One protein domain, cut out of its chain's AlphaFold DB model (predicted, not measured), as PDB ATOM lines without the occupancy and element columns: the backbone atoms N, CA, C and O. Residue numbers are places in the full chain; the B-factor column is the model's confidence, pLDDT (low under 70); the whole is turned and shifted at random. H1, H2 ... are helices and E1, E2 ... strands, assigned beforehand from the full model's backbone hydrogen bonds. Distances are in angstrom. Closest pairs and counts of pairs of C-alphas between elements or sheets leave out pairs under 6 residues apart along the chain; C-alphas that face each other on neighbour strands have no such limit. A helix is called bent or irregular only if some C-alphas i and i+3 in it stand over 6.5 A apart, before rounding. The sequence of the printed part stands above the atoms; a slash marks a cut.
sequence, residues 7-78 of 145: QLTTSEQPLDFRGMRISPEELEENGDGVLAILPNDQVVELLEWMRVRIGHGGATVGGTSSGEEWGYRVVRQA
ATOM      1  N   GLN A   7     -14.681 -37.791 -72.275       62.19
ATOM      2  CA  GLN A   7     -13.631 -36.887 -71.789       62.19
ATOM      3  C   GLN A   7     -14.127 -36.081 -70.587       62.19
ATOM      4  O   GLN A   7     -15.192 -35.467 -70.643       62.19
ATOM      5  N   LEU A   8     -13.342 -36.065 -69.508       61.81
ATOM      6  CA  LEU A   8     -13.580 -35.228 -68.324       61.81
ATOM      7  C   LEU A   8     -12.746 -33.954 -68.389       61.81
ATOM      8  O   LEU A   8     -11.542 -34.026 -68.616       61.81
ATOM      9  N   THR A   9     -13.354 -32.801 -68.104       55.44
ATOM     10  CA  THR A   9     -12.619 -31.549 -67.867       55.44
ATOM     11  C   THR A   9     -12.431 -31.326 -66.366       55.44
ATOM     12  O   THR A   9     -13.412 -31.363 -65.630       55.44
ATOM     13  N   THR A  10     -11.186 -31.084 -65.941       53.88
ATOM     14  CA  THR A  10     -10.649 -30.529 -64.665       53.88
ATOM     15  C   THR A  10     -11.482 -30.409 -63.379       53.88
ATOM     16  O   THR A  10     -10.903 -30.559 -62.302       53.88
ATOM     17  N   SER A  11     -12.772 -30.072 -63.413       53.75
ATOM     18  CA  SER A  11     -13.621 -29.989 -62.218       53.75
ATOM     19  C   SER A  11     -14.075 -31.353 -61.699       53.75
ATOM     20  O   SER A  11     -14.411 -31.469 -60.522       53.75
ATOM     21  N   GLU A  12     -14.078 -32.380 -62.548       63.06
ATOM     22  CA  GLU A  12     -14.577 -33.710 -62.208       63.06
ATOM     23  C   GLU A  12     -13.412 -34.683 -62.015       63.06
ATOM     24  O   GLU A  12     -12.861 -35.227 -62.969       63.06
ATOM     25  N   GLN A  13     -12.988 -34.856 -60.760       78.31
ATOM     26  CA  GLN A  13     -11.839 -35.699 -60.439       78.31
ATOM     27  C   GLN A  13     -12.279 -37.129 -60.097       78.31
ATOM     28  O   GLN A  13     -13.048 -37.297 -59.137       78.31
ATOM     29  N   PRO A  14     -11.791 -38.142 -60.840       85.12
ATOM     30  CA  PRO A  14     -12.097 -39.538 -60.571       85.12
ATOM     31  C   PRO A  14     -11.482 -39.992 -59.244       85.12
ATOM     32  O   PRO A  14     -10.364 -39.602 -58.887       85.12
ATOM     33  N   LEU A  15     -12.219 -40.830 -58.518       87.81
ATOM     34  CA  LEU A  15     -11.746 -41.477 -57.298       87.81
ATOM     35  C   LEU A  15     -11.530 -42.966 -57.530       87.81
ATOM     36  O   LEU A  15     -12.374 -43.621 -58.140       87.81
ATOM     37  N   ASP A  16     -10.433 -43.497 -57.005       88.50
ATOM     38  CA  ASP A  16     -10.190 -44.934 -56.974       88.50
ATOM     39  C   ASP A  16     -11.056 -45.633 -55.916       88.50
ATOM     40  O   ASP A  16     -11.814 -45.022 -55.156       88.50
ATOM     41  N   PHE A  17     -10.889 -46.948 -55.814       83.38
ATOM     42  CA  PHE A  17     -11.552 -47.764 -54.802       83.38
ATOM     43  C   PHE A  17     -11.173 -47.398 -53.352       83.38
ATOM     44  O   PHE A  17     -11.847 -47.814 -52.417       83.38
ATOM     45  N   ARG A  18     -10.102 -46.632 -53.122       83.25
ATOM     46  CA  ARG A  18      -9.721 -46.124 -51.794       83.25
ATOM     47  C   ARG A  18     -10.374 -44.773 -51.503       83.25
ATOM     48  O   ARG A  18     -10.141 -44.222 -50.431       83.25
ATOM     49  N   GLY A  19     -11.161 -44.215 -52.422       81.12
ATOM     50  CA  GLY A  19     -11.679 -42.854 -52.302       81.12
ATOM     51  C   GLY A  19     -10.585 -41.792 -52.443       81.12
ATOM     52  O   GLY A  19     -10.785 -40.646 -52.039       81.12
ATOM     53  N   MET A  20      -9.420 -42.173 -52.974       83.31
ATOM     54  CA  MET A  20      -8.307 -41.285 -53.274       83.31
ATOM     55  C   MET A  20      -8.422 -40.787 -54.708       83.31
ATOM     56  O   MET A  20      -8.974 -41.456 -55.579       83.31
ATOM     57  N   ARG A  21      -7.858 -39.608 -54.966       84.00
ATOM     58  CA  ARG A  21      -7.674 -39.133 -56.339       84.00
ATOM     59  C   ARG A  21      -6.706 -40.061 -57.055       84.00
ATOM     60  O   ARG A  21      -5.654 -40.371 -56.496       84.00
ATOM     61  N   ILE A  22      -7.056 -40.440 -58.277       80.88
ATOM     62  CA  ILE A  22      -6.180 -41.248 -59.120       80.88
ATOM     63  C   ILE A  22      -5.037 -40.379 -59.624       80.88
ATOM     64  O   ILE A  22      -5.249 -39.283 -60.149       80.88
ATOM     65  N   SER A  23      -3.820 -40.875 -59.429       77.94
ATOM     66  CA  SER A  23      -2.620 -40.281 -60.005       77.94
ATOM     67  C   SER A  23      -2.471 -40.746 -61.460       77.94
ATOM     68  O   SER A  23      -2.669 -41.929 -61.735       77.94
ATOM     69  N   PRO A  24      -2.076 -39.871 -62.401       74.00
ATOM     70  CA  PRO A  24      -1.757 -40.281 -63.770       74.00
ATOM     71  C   PRO A  24      -0.706 -41.393 -63.863       74.00
ATOM     72  O   PRO A  24      -0.774 -42.238 -64.748       74.00
ATOM     73  N   GLU A  25       0.237 -41.421 -62.919       74.00
ATOM     74  CA  GLU A  25       1.305 -42.424 -62.857       74.00
ATOM     75  C   GLU A  25       0.730 -43.825 -62.580       74.00
ATOM     76  O   GLU A  25       1.215 -44.812 -63.125       74.00
ATOM     77  N   GLU A  26      -0.367 -43.918 -61.811       69.31
ATOM     78  CA  GLU A  26      -1.061 -45.189 -61.548       69.31
ATOM     79  C   GLU A  26      -1.722 -45.760 -62.815       69.31
ATOM     80  O   GLU A  26      -1.947 -46.967 -62.903       69.31
ATOM     81  N   LEU A  27      -2.034 -44.915 -63.804       73.62
ATOM     82  CA  LEU A  27      -2.606 -45.339 -65.081       73.62
ATOM     83  C   LEU A  27      -1.529 -45.901 -66.023       73.62
ATOM     84  O   LEU A  27      -1.752 -46.908 -66.688       73.62
ATOM     85  N   GLU A  28      -0.351 -45.271 -66.056       67.31
ATOM     86  CA  GLU A  28       0.769 -45.681 -66.916       67.31
ATOM     87  C   GLU A  28       1.405 -47.009 -66.465       67.31
ATOM     88  O   GLU A  28       1.871 -47.785 -67.300       67.31
ATOM     89  N   GLU A  29       1.403 -47.300 -65.159       63.62
ATOM     90  CA  GLU A  29       2.007 -48.519 -64.601       63.62
ATOM     91  C   GLU A  29       1.154 -49.783 -64.778       63.62
ATOM     92  O   GLU A  29       1.707 -50.882 -64.864       63.62
ATOM     93  N   ASN A  30      -0.178 -49.661 -64.821       60.78
ATOM     94  CA  ASN A  30      -1.059 -50.829 -64.755       60.78
ATOM     95  C   ASN A  30      -1.290 -51.520 -66.104       60.78
ATOM     96  O   ASN A  30      -1.594 -52.710 -66.099       60.78
ATOM     97  N   GLY A  31      -1.113 -50.838 -67.244       57.97
ATOM     98  CA  GLY A  31      -1.293 -51.392 -68.602       57.97
ATOM     99  C   GLY A  31      -2.737 -51.794 -68.963       57.97
ATOM    100  O   GLY A  31      -3.145 -51.647 -70.113       57.97
ATOM    101  N   ASP A  32      -3.506 -52.228 -67.967       64.94
ATOM    102  CA  ASP A  32      -4.944 -52.438 -67.933       64.94
ATOM    103  C   ASP A  32      -5.605 -51.231 -67.237       64.94
ATOM    104  O   ASP A  32      -5.036 -50.640 -66.316       64.94
ATOM    105  N   GLY A  33      -6.794 -50.830 -67.695       76.38
ATOM    106  CA  GLY A  33      -7.469 -49.621 -67.218       76.38
ATOM    107  C   GLY A  33      -7.739 -49.606 -65.707       76.38
ATOM    108  O   GLY A  33      -7.904 -50.644 -65.063       76.38
ATOM    109  N   VAL A  34      -7.820 -48.406 -65.124       86.38
ATOM    110  CA  VAL A  34      -8.056 -48.226 -63.681       86.38
ATOM    111  C   VAL A  34      -9.533 -47.945 -63.420       86.38
ATOM    112  O   VAL A  34     -10.110 -47.000 -63.955       86.38
ATOM    113  N   LEU A  35     -10.154 -48.757 -62.565       89.56
ATOM    114  CA  LEU A  35     -11.545 -48.582 -62.145       89.56
ATOM    115  C   LEU A  35     -11.688 -47.379 -61.205       89.56
ATOM    116  O   LEU A  35     -10.991 -47.285 -60.191       89.56
ATOM    117  N   ALA A  36     -12.626 -46.492 -61.523       90.88
ATOM    118  CA  ALA A  36     -12.852 -45.251 -60.803       90.88
ATOM    119  C   ALA A  36     -14.338 -44.889 -60.709       90.88
ATOM    120  O   ALA A  36     -15.175 -45.439 -61.424       90.88
ATOM    121  N   ILE A  37     -14.656 -43.919 -59.853       92.44
ATOM    122  CA  ILE A  37     -15.971 -43.276 -59.789       92.44
ATOM    123  C   ILE A  37     -15.875 -41.768 -60.011       92.44
ATOM    124  O   ILE A  37     -14.977 -41.102 -59.487       92.44
ATOM    125  N   LEU A  38     -16.819 -41.235 -60.782       91.56
ATOM    126  CA  LEU A  38     -16.950 -39.818 -61.114       91.56
ATOM    127  C   LEU A  38     -17.967 -39.101 -60.208       91.56
ATOM    128  O   LEU A  38     -18.816 -39.763 -59.608       91.56
ATOM    129  N   PRO A  39     -17.934 -37.752 -60.118       90.88
ATOM    130  CA  PRO A  39     -18.845 -36.975 -59.265       90.88
ATOM    131  C   PRO A  39     -20.339 -37.182 -59.525       90.88
ATOM    132  O   PRO A  39     -21.158 -36.933 -58.644       90.88
ATOM    133  N   ASN A  40     -20.693 -37.629 -60.726       90.31
ATOM    134  CA  ASN A  40     -22.054 -37.954 -61.142       90.31
ATOM    135  C   ASN A  40     -22.432 -39.430 -60.879       90.31
ATOM    136  O   ASN A  40     -23.375 -39.942 -61.481       90.31
ATOM    137  N   ASP A  41     -21.686 -40.120 -60.012       92.00
ATOM    138  CA  ASP A  41     -21.862 -41.530 -59.648       92.00
ATOM    139  C   ASP A  41     -21.695 -42.522 -60.820       92.00
ATOM    140  O   ASP A  41     -22.125 -43.676 -60.744       92.00
ATOM    141  N   GLN A  42     -21.046 -42.115 -61.915       92.44
ATOM    142  CA  GLN A  42     -20.635 -43.055 -62.957       92.44
ATOM    143  C   GLN A  42     -19.403 -43.836 -62.508       92.44
ATOM    144  O   GLN A  42     -18.387 -43.256 -62.124       92.44
ATOM    145  N   VAL A  43     -19.481 -45.161 -62.608       91.56
ATOM    146  CA  VAL A  43     -18.319 -46.040 -62.485       91.56
ATOM    147  C   VAL A  43     -17.706 -46.198 -63.865       91.56
ATOM    148  O   VAL A  43     -18.383 -46.595 -64.823       91.56
ATOM    149  N   VAL A  44     -16.421 -45.893 -63.959       90.94
ATOM    150  CA  VAL A  44     -15.690 -45.818 -65.215       90.94
ATOM    151  C   VAL A  44     -14.407 -46.626 -65.146       90.94
ATOM    152  O   VAL A  44     -13.827 -46.832 -64.083       90.94
ATOM    153  N   GLU A  45     -13.967 -47.080 -66.306       90.12
ATOM    154  CA  GLU A  45     -12.632 -47.605 -66.530       90.12
ATOM    155  C   GLU A  45     -11.824 -46.478 -67.177       90.12
ATOM    156  O   GLU A  45     -12.109 -46.079 -68.310       90.12
ATOM    157  N   LEU A  46     -10.870 -45.914 -66.437       87.75
ATOM    158  CA  LEU A  46      -9.922 -44.940 -66.965       87.75
ATOM    159  C   LEU A  46      -8.934 -45.669 -67.869       87.75
ATOM    160  O   LEU A  46      -8.361 -46.684 -67.476       87.75
ATOM    161  N   LEU A  47      -8.745 -45.142 -69.073       85.81
ATOM    162  CA  LEU A  47      -7.911 -45.743 -70.114       85.81
ATOM    163  C   LEU A  47      -6.738 -44.840 -70.476       85.81
ATOM    164  O   LEU A  47      -5.649 -45.326 -70.757       85.81
ATOM    165  N   GLU A  48      -6.963 -43.527 -70.477       81.56
ATOM    166  CA  GLU A  48      -5.972 -42.547 -70.909       81.56
ATOM    167  C   GLU A  48      -5.992 -41.315 -70.002       81.56
ATOM    168  O   GLU A  48      -7.037 -40.907 -69.488       81.56
ATOM    169  N   TRP A  49      -4.827 -40.696 -69.838       82.75
ATOM    170  CA  TRP A  49      -4.681 -39.397 -69.198       82.75
ATOM    171  C   TRP A  49      -3.850 -38.483 -70.082       82.75
ATOM    172  O   TRP A  49      -2.840 -38.890 -70.659       82.75
ATOM    173  N   MET A  50      -4.257 -37.223 -70.164       76.12
ATOM    174  CA  MET A  50      -3.526 -36.208 -70.895       76.12
ATOM    175  C   MET A  50      -3.569 -34.865 -70.171       76.12
ATOM    176  O   MET A  50      -4.615 -34.357 -69.762       76.12
ATOM    177  N   ARG A  51      -2.392 -34.249 -70.038       71.94
ATOM    178  CA  ARG A  51      -2.256 -32.894 -69.505       71.94
ATOM    179  C   ARG A  51      -2.480 -31.873 -70.611       71.94
ATOM    180  O   ARG A  51      -1.659 -31.740 -71.520       71.94
ATOM    181  N   VAL A  52      -3.533 -31.077 -70.491       68.62
ATOM    182  CA  VAL A  52      -3.875 -30.039 -71.467       68.62
ATOM    183  C   VAL A  52      -3.381 -28.685 -70.979       68.62
ATOM    184  O   VAL A  52      -3.618 -28.279 -69.843       68.62
ATOM    185  N   ARG A  53      -2.664 -27.939 -71.824       60.78
ATOM    186  CA  ARG A  53      -2.324 -26.541 -71.519       60.78
ATOM    187  C   ARG A  53      -3.504 -25.650 -71.877       60.78
ATOM    188  O   ARG A  53      -3.836 -25.523 -73.050       60.78
ATOM    189  N   ILE A  54      -4.070 -24.967 -70.889       60.19
ATOM    190  CA  ILE A  54      -5.076 -23.934 -71.121       60.19
ATOM    191  C   ILE A  54      -4.318 -22.631 -71.395       60.19
ATOM    192  O   ILE A  54      -3.970 -21.866 -70.496       60.19
ATOM    193  N   GLY A  55      -3.985 -22.399 -72.663       50.22
ATOM    194  CA  GLY A  55      -3.447 -21.117 -73.102       50.22
ATOM    195  C   GLY A  55      -4.568 -20.084 -73.191       50.22
ATOM    196  O   GLY A  55      -5.415 -20.183 -74.074       50.22
ATOM    197  N   HIS A  56      -4.574 -19.074 -72.319       46.50
ATOM    198  CA  HIS A  56      -5.366 -17.867 -72.571       46.50
ATOM    199  C   HIS A  56      -4.723 -17.106 -73.737       46.50
ATOM    200  O   HIS A  56      -3.648 -16.522 -73.602       46.50
ATOM    201  N   GLY A  57      -5.367 -17.139 -74.904       45.34
ATOM    202  CA  GLY A  57      -5.033 -16.289 -76.042       45.34
ATOM    203  C   GLY A  57      -5.361 -14.831 -75.723       45.34
ATOM    204  O   GLY A  57      -6.420 -14.336 -76.082       45.34
ATOM    205  N   GLY A  58      -4.465 -14.154 -75.012       42.59
ATOM    206  CA  GLY A  58      -4.595 -12.746 -74.664       42.59
ATOM    207  C   GLY A  58      -3.336 -12.281 -73.956       42.59
ATOM    208  O   GLY A  58      -3.042 -12.706 -72.844       42.59
ATOM    209  N   ALA A  59      -2.553 -11.445 -74.630       52.91
ATOM    210  CA  ALA A  59      -1.334 -10.870 -74.092       52.91
ATOM    211  C   ALA A  59      -1.630 -10.096 -72.797       52.91
ATOM    212  O   ALA A  59      -2.230  -9.030 -72.857       52.91
ATOM    213  N   THR A  60      -1.231 -10.641 -71.645       44.91
ATOM    214  CA  THR A  60      -0.537  -9.989 -70.513       44.91
ATOM    215  C   THR A  60      -0.750 -10.790 -69.219       44.91
ATOM    216  O   THR A  60      -1.862 -11.157 -68.870       44.91
ATOM    217  N   VAL A  61       0.353 -10.996 -68.490       46.00
ATOM    218  CA  VAL A  61       0.470 -11.582 -67.138       46.00
ATOM    219  C   VAL A  61       0.286 -13.106 -67.039       46.00
ATOM    220  O   VAL A  61      -0.704 -13.695 -67.452       46.00
ATOM    221  N   GLY A  62       1.329 -13.754 -66.511       47.41
ATOM    222  CA  GLY A  62       1.533 -15.195 -66.547       47.41
ATOM    223  C   GLY A  62       0.597 -15.993 -65.645       47.41
ATOM    224  O   GLY A  62       0.441 -15.713 -64.462       47.41
ATOM    225  N   GLY A  63       0.059 -17.057 -66.226       41.94
ATOM    226  CA  GLY A  63      -0.612 -18.146 -65.539       41.94
ATOM    227  C   GLY A  63      -0.859 -19.252 -66.552       41.94
ATOM    228  O   GLY A  63      -1.856 -19.227 -67.264       41.94
ATOM    229  N   THR A  64       0.065 -20.206 -66.674       45.91
ATOM    230  CA  THR A  64      -0.235 -21.454 -67.383       45.91
ATOM    231  C   THR A  64      -1.119 -22.275 -66.455       45.91
ATOM    232  O   THR A  64      -0.627 -22.963 -65.567       45.91
ATOM    233  N   SER A  65      -2.436 -22.169 -66.617       53.53
ATOM    234  CA  SER A  65      -3.331 -23.176 -66.057       53.53
ATOM    235  C   SER A  65      -3.174 -24.431 -66.913       53.53
ATOM    236  O   SER A  65      -3.299 -24.400 -68.138       53.53
ATOM    237  N   SER A  66      -2.787 -25.538 -66.289       57.03
ATOM    238  CA  SER A  66      -2.879 -26.845 -66.931       57.03
ATOM    239  C   SER A  66      -4.169 -27.498 -66.481       57.03
ATOM    240  O   SER A  66      -4.418 -27.565 -65.279       57.03
ATOM    241  N   GLY A  67      -4.961 -27.954 -67.442       64.69
ATOM    242  CA  GLY A  67      -6.048 -28.870 -67.188       64.69
ATOM    243  C   GLY A  67      -5.618 -30.323 -67.327       64.69
ATOM    244  O   GLY A  67      -4.562 -30.629 -67.881       64.69
ATOM    245  N   GLU A  68      -6.448 -31.202 -66.794       72.44
ATOM    246  CA  GLU A  68      -6.341 -32.647 -66.935       72.44
ATOM    247  C   GLU A  68      -7.559 -33.106 -67.722       72.44
ATOM    248  O   GLU A  68      -8.682 -32.692 -67.416       72.44
ATOM    249  N   GLU A  69      -7.305 -33.920 -68.739       78.12
ATOM    250  CA  GLU A  69      -8.316 -34.646 -69.489       78.12
ATOM    251  C   GLU A  69      -8.094 -36.141 -69.275       78.12
ATOM    252  O   GLU A  69      -6.972 -36.645 -69.371       78.12
ATOM    253  N   TRP A  70      -9.182 -36.835 -68.963       82.56
ATOM    254  CA  TRP A  70      -9.201 -38.277 -68.755       82.56
ATOM    255  C   TRP A  70     -10.029 -38.918 -69.859       82.56
ATOM    256  O   TRP A  70     -11.176 -38.519 -70.058       82.56
ATOM    257  N   GLY A  71      -9.457 -39.898 -70.552       84.31
ATOM    258  CA  GLY A  71     -10.173 -40.773 -71.472       84.31
ATOM    259  C   GLY A  71     -10.667 -42.004 -70.725       84.31
ATOM    260  O   GLY A  71      -9.877 -42.712 -70.097       84.31
ATOM    261  N   TYR A  72     -11.971 -42.266 -70.776       88.25
ATOM    262  CA  TYR A  72     -12.571 -43.367 -70.027       88.25
ATOM    263  C   TYR A  72     -13.705 -44.059 -70.773       88.25
ATOM    264  O   TYR A  72     -14.284 -43.541 -71.730       88.25
ATOM    265  N   ARG A  73     -14.043 -45.253 -70.290       89.81
ATOM    266  CA  ARG A  73     -15.235 -45.997 -70.683       89.81
ATOM    267  C   ARG A  73     -16.181 -46.091 -69.497       89.81
ATOM    268  O   ARG A  73     -15.791 -46.554 -68.429       89.81
ATOM    269  N   VAL A  74     -17.441 -45.715 -69.697       90.50
ATOM    270  CA  VAL A  74     -18.486 -45.953 -68.695       90.50
ATOM    271  C   VAL A  74     -18.721 -47.454 -68.559       90.50
ATOM    272  O   VAL A  74     -19.049 -48.133 -69.532       90.50
ATOM    273  N   VAL A  75     -18.550 -47.968 -67.343       90.69
ATOM    274  CA  VAL A  75     -18.831 -49.365 -67.000       90.69
ATOM    275  C   VAL A  75     -20.295 -49.499 -66.598       90.69
ATOM    276  O   VAL A  75     -21.005 -50.365 -67.106       90.69
ATOM    277  N   ARG A  76     -20.752 -48.638 -65.678       92.06
ATOM    278  CA  ARG A  76     -22.128 -48.628 -65.159       92.06
ATOM    279  C   ARG A  76     -22.448 -47.335 -64.409       92.06
ATOM    280  O   ARG A  76     -21.549 -46.605 -64.001       92.06
ATOM    281  N   GLN A  77     -23.734 -47.121 -64.140       92.75
ATOM    282  CA  GLN A  77     -24.195 -46.130 -63.168       92.75
ATOM    283  C   GLN A  77     -24.257 -46.765 -61.771       92.75
ATOM    284  O   GLN A  77     -24.847 -47.837 -61.612       92.75
ATOM    285  N   ALA A  78     -23.661 -46.122 -60.767       93.00
ATOM    286  CA  ALA A  78     -23.813 -46.517 -59.370       93.00
ATOM    287  C   ALA A  78     -25.072 -45.895 -58.732       93.00
ATOM    288  O   ALA A  78     -25.626 -44.927 -59.263       93.00
TER     289      ALA A  78
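AT A GLANCE: This is residues 7 to 78 of the 145 residues of an uncharacterized protein of Pseudomonas sp. Leaf58 (UniProt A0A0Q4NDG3). Two long strands, E3 and E4, make a twisted and bent hairpin, and the loop at its far end sticks out with residues 57 to 62. Near the other end the short strand E2 adds to the sheet beside E3, the three-residue E1 sits beside the middle of E4, and the small helix H1 packs over one face with residues 24 to 28. The printed part has 72 residues, with one named helix and four named strands in the order E1, H1, E2, E3, E4; the class is mostly strand. The sheet runs E1, E4, E3, E2, antiparallel throughout. The whole is loose, with a radius of gyration of the C-alphas of 14.0 A, and elongated, with spans of 44 by 26 by 19 A.

HOW THE PARTS SIT: E1, residues 7 to 9, is an edge strand antiparallel to E4, residues 65 to 77, with N 8 and O 70 3.3 A apart, within hydrogen-bond range. H1, residues 24 to 30, is on the sheet at a height over the sheet of 8.3 A. It lies over E3, residues 42 to 54, and only just not over E4, on which 2 of its C-alphas fall. H1 runs slantwise to the strands, at 45 degrees to E3 on the local plane; the closest C-alphas of H1 and E3, those of Pro 24 and Trp 49, are 6.2 A apart. In H1, 2 of 3 O i to N i+4 pairs are within hydrogen-bond range. E2, residues 34 to 37, is the other edge strand and forms a hairpin with E3, with N 36 and O 44 2.8 A apart. E3 and E4 form a second hairpin, with N 45 and O 73 2.8 A apart and N 54 and O 65 2.9 A apart. E2, E3 and E4 make a meander, each strand the antiparallel neighbour of the one before. E1 is apart from E2 and from E3.

IN THESE COORDINATES: E1 begins at C-alpha 7, (-13.631, -36.887, -71.789), and is 6.7 A long from first to last C-alpha. H1 measures 10.6 A and E2 10.1 A. E3 measures 26.0 A and bends by 94 degrees at residue 45. E4 measures 31.2 A, bends by 78 degrees at residue 74, and ends at C-alpha 77, (-24.195, -46.130, -63.168).

THE WHOLE: The C-alphas farthest apart, those of Thr 60 and Ala 78, are 44.7 A apart. The sheet is twisted. The printed part has no cut. The link from E1 to H1, residues 10 to 23, is long. Mean pLDDT of the printed part is 73.7; residues 7 to 12, 26, 28 to 32 and 52 to 67 are under 70.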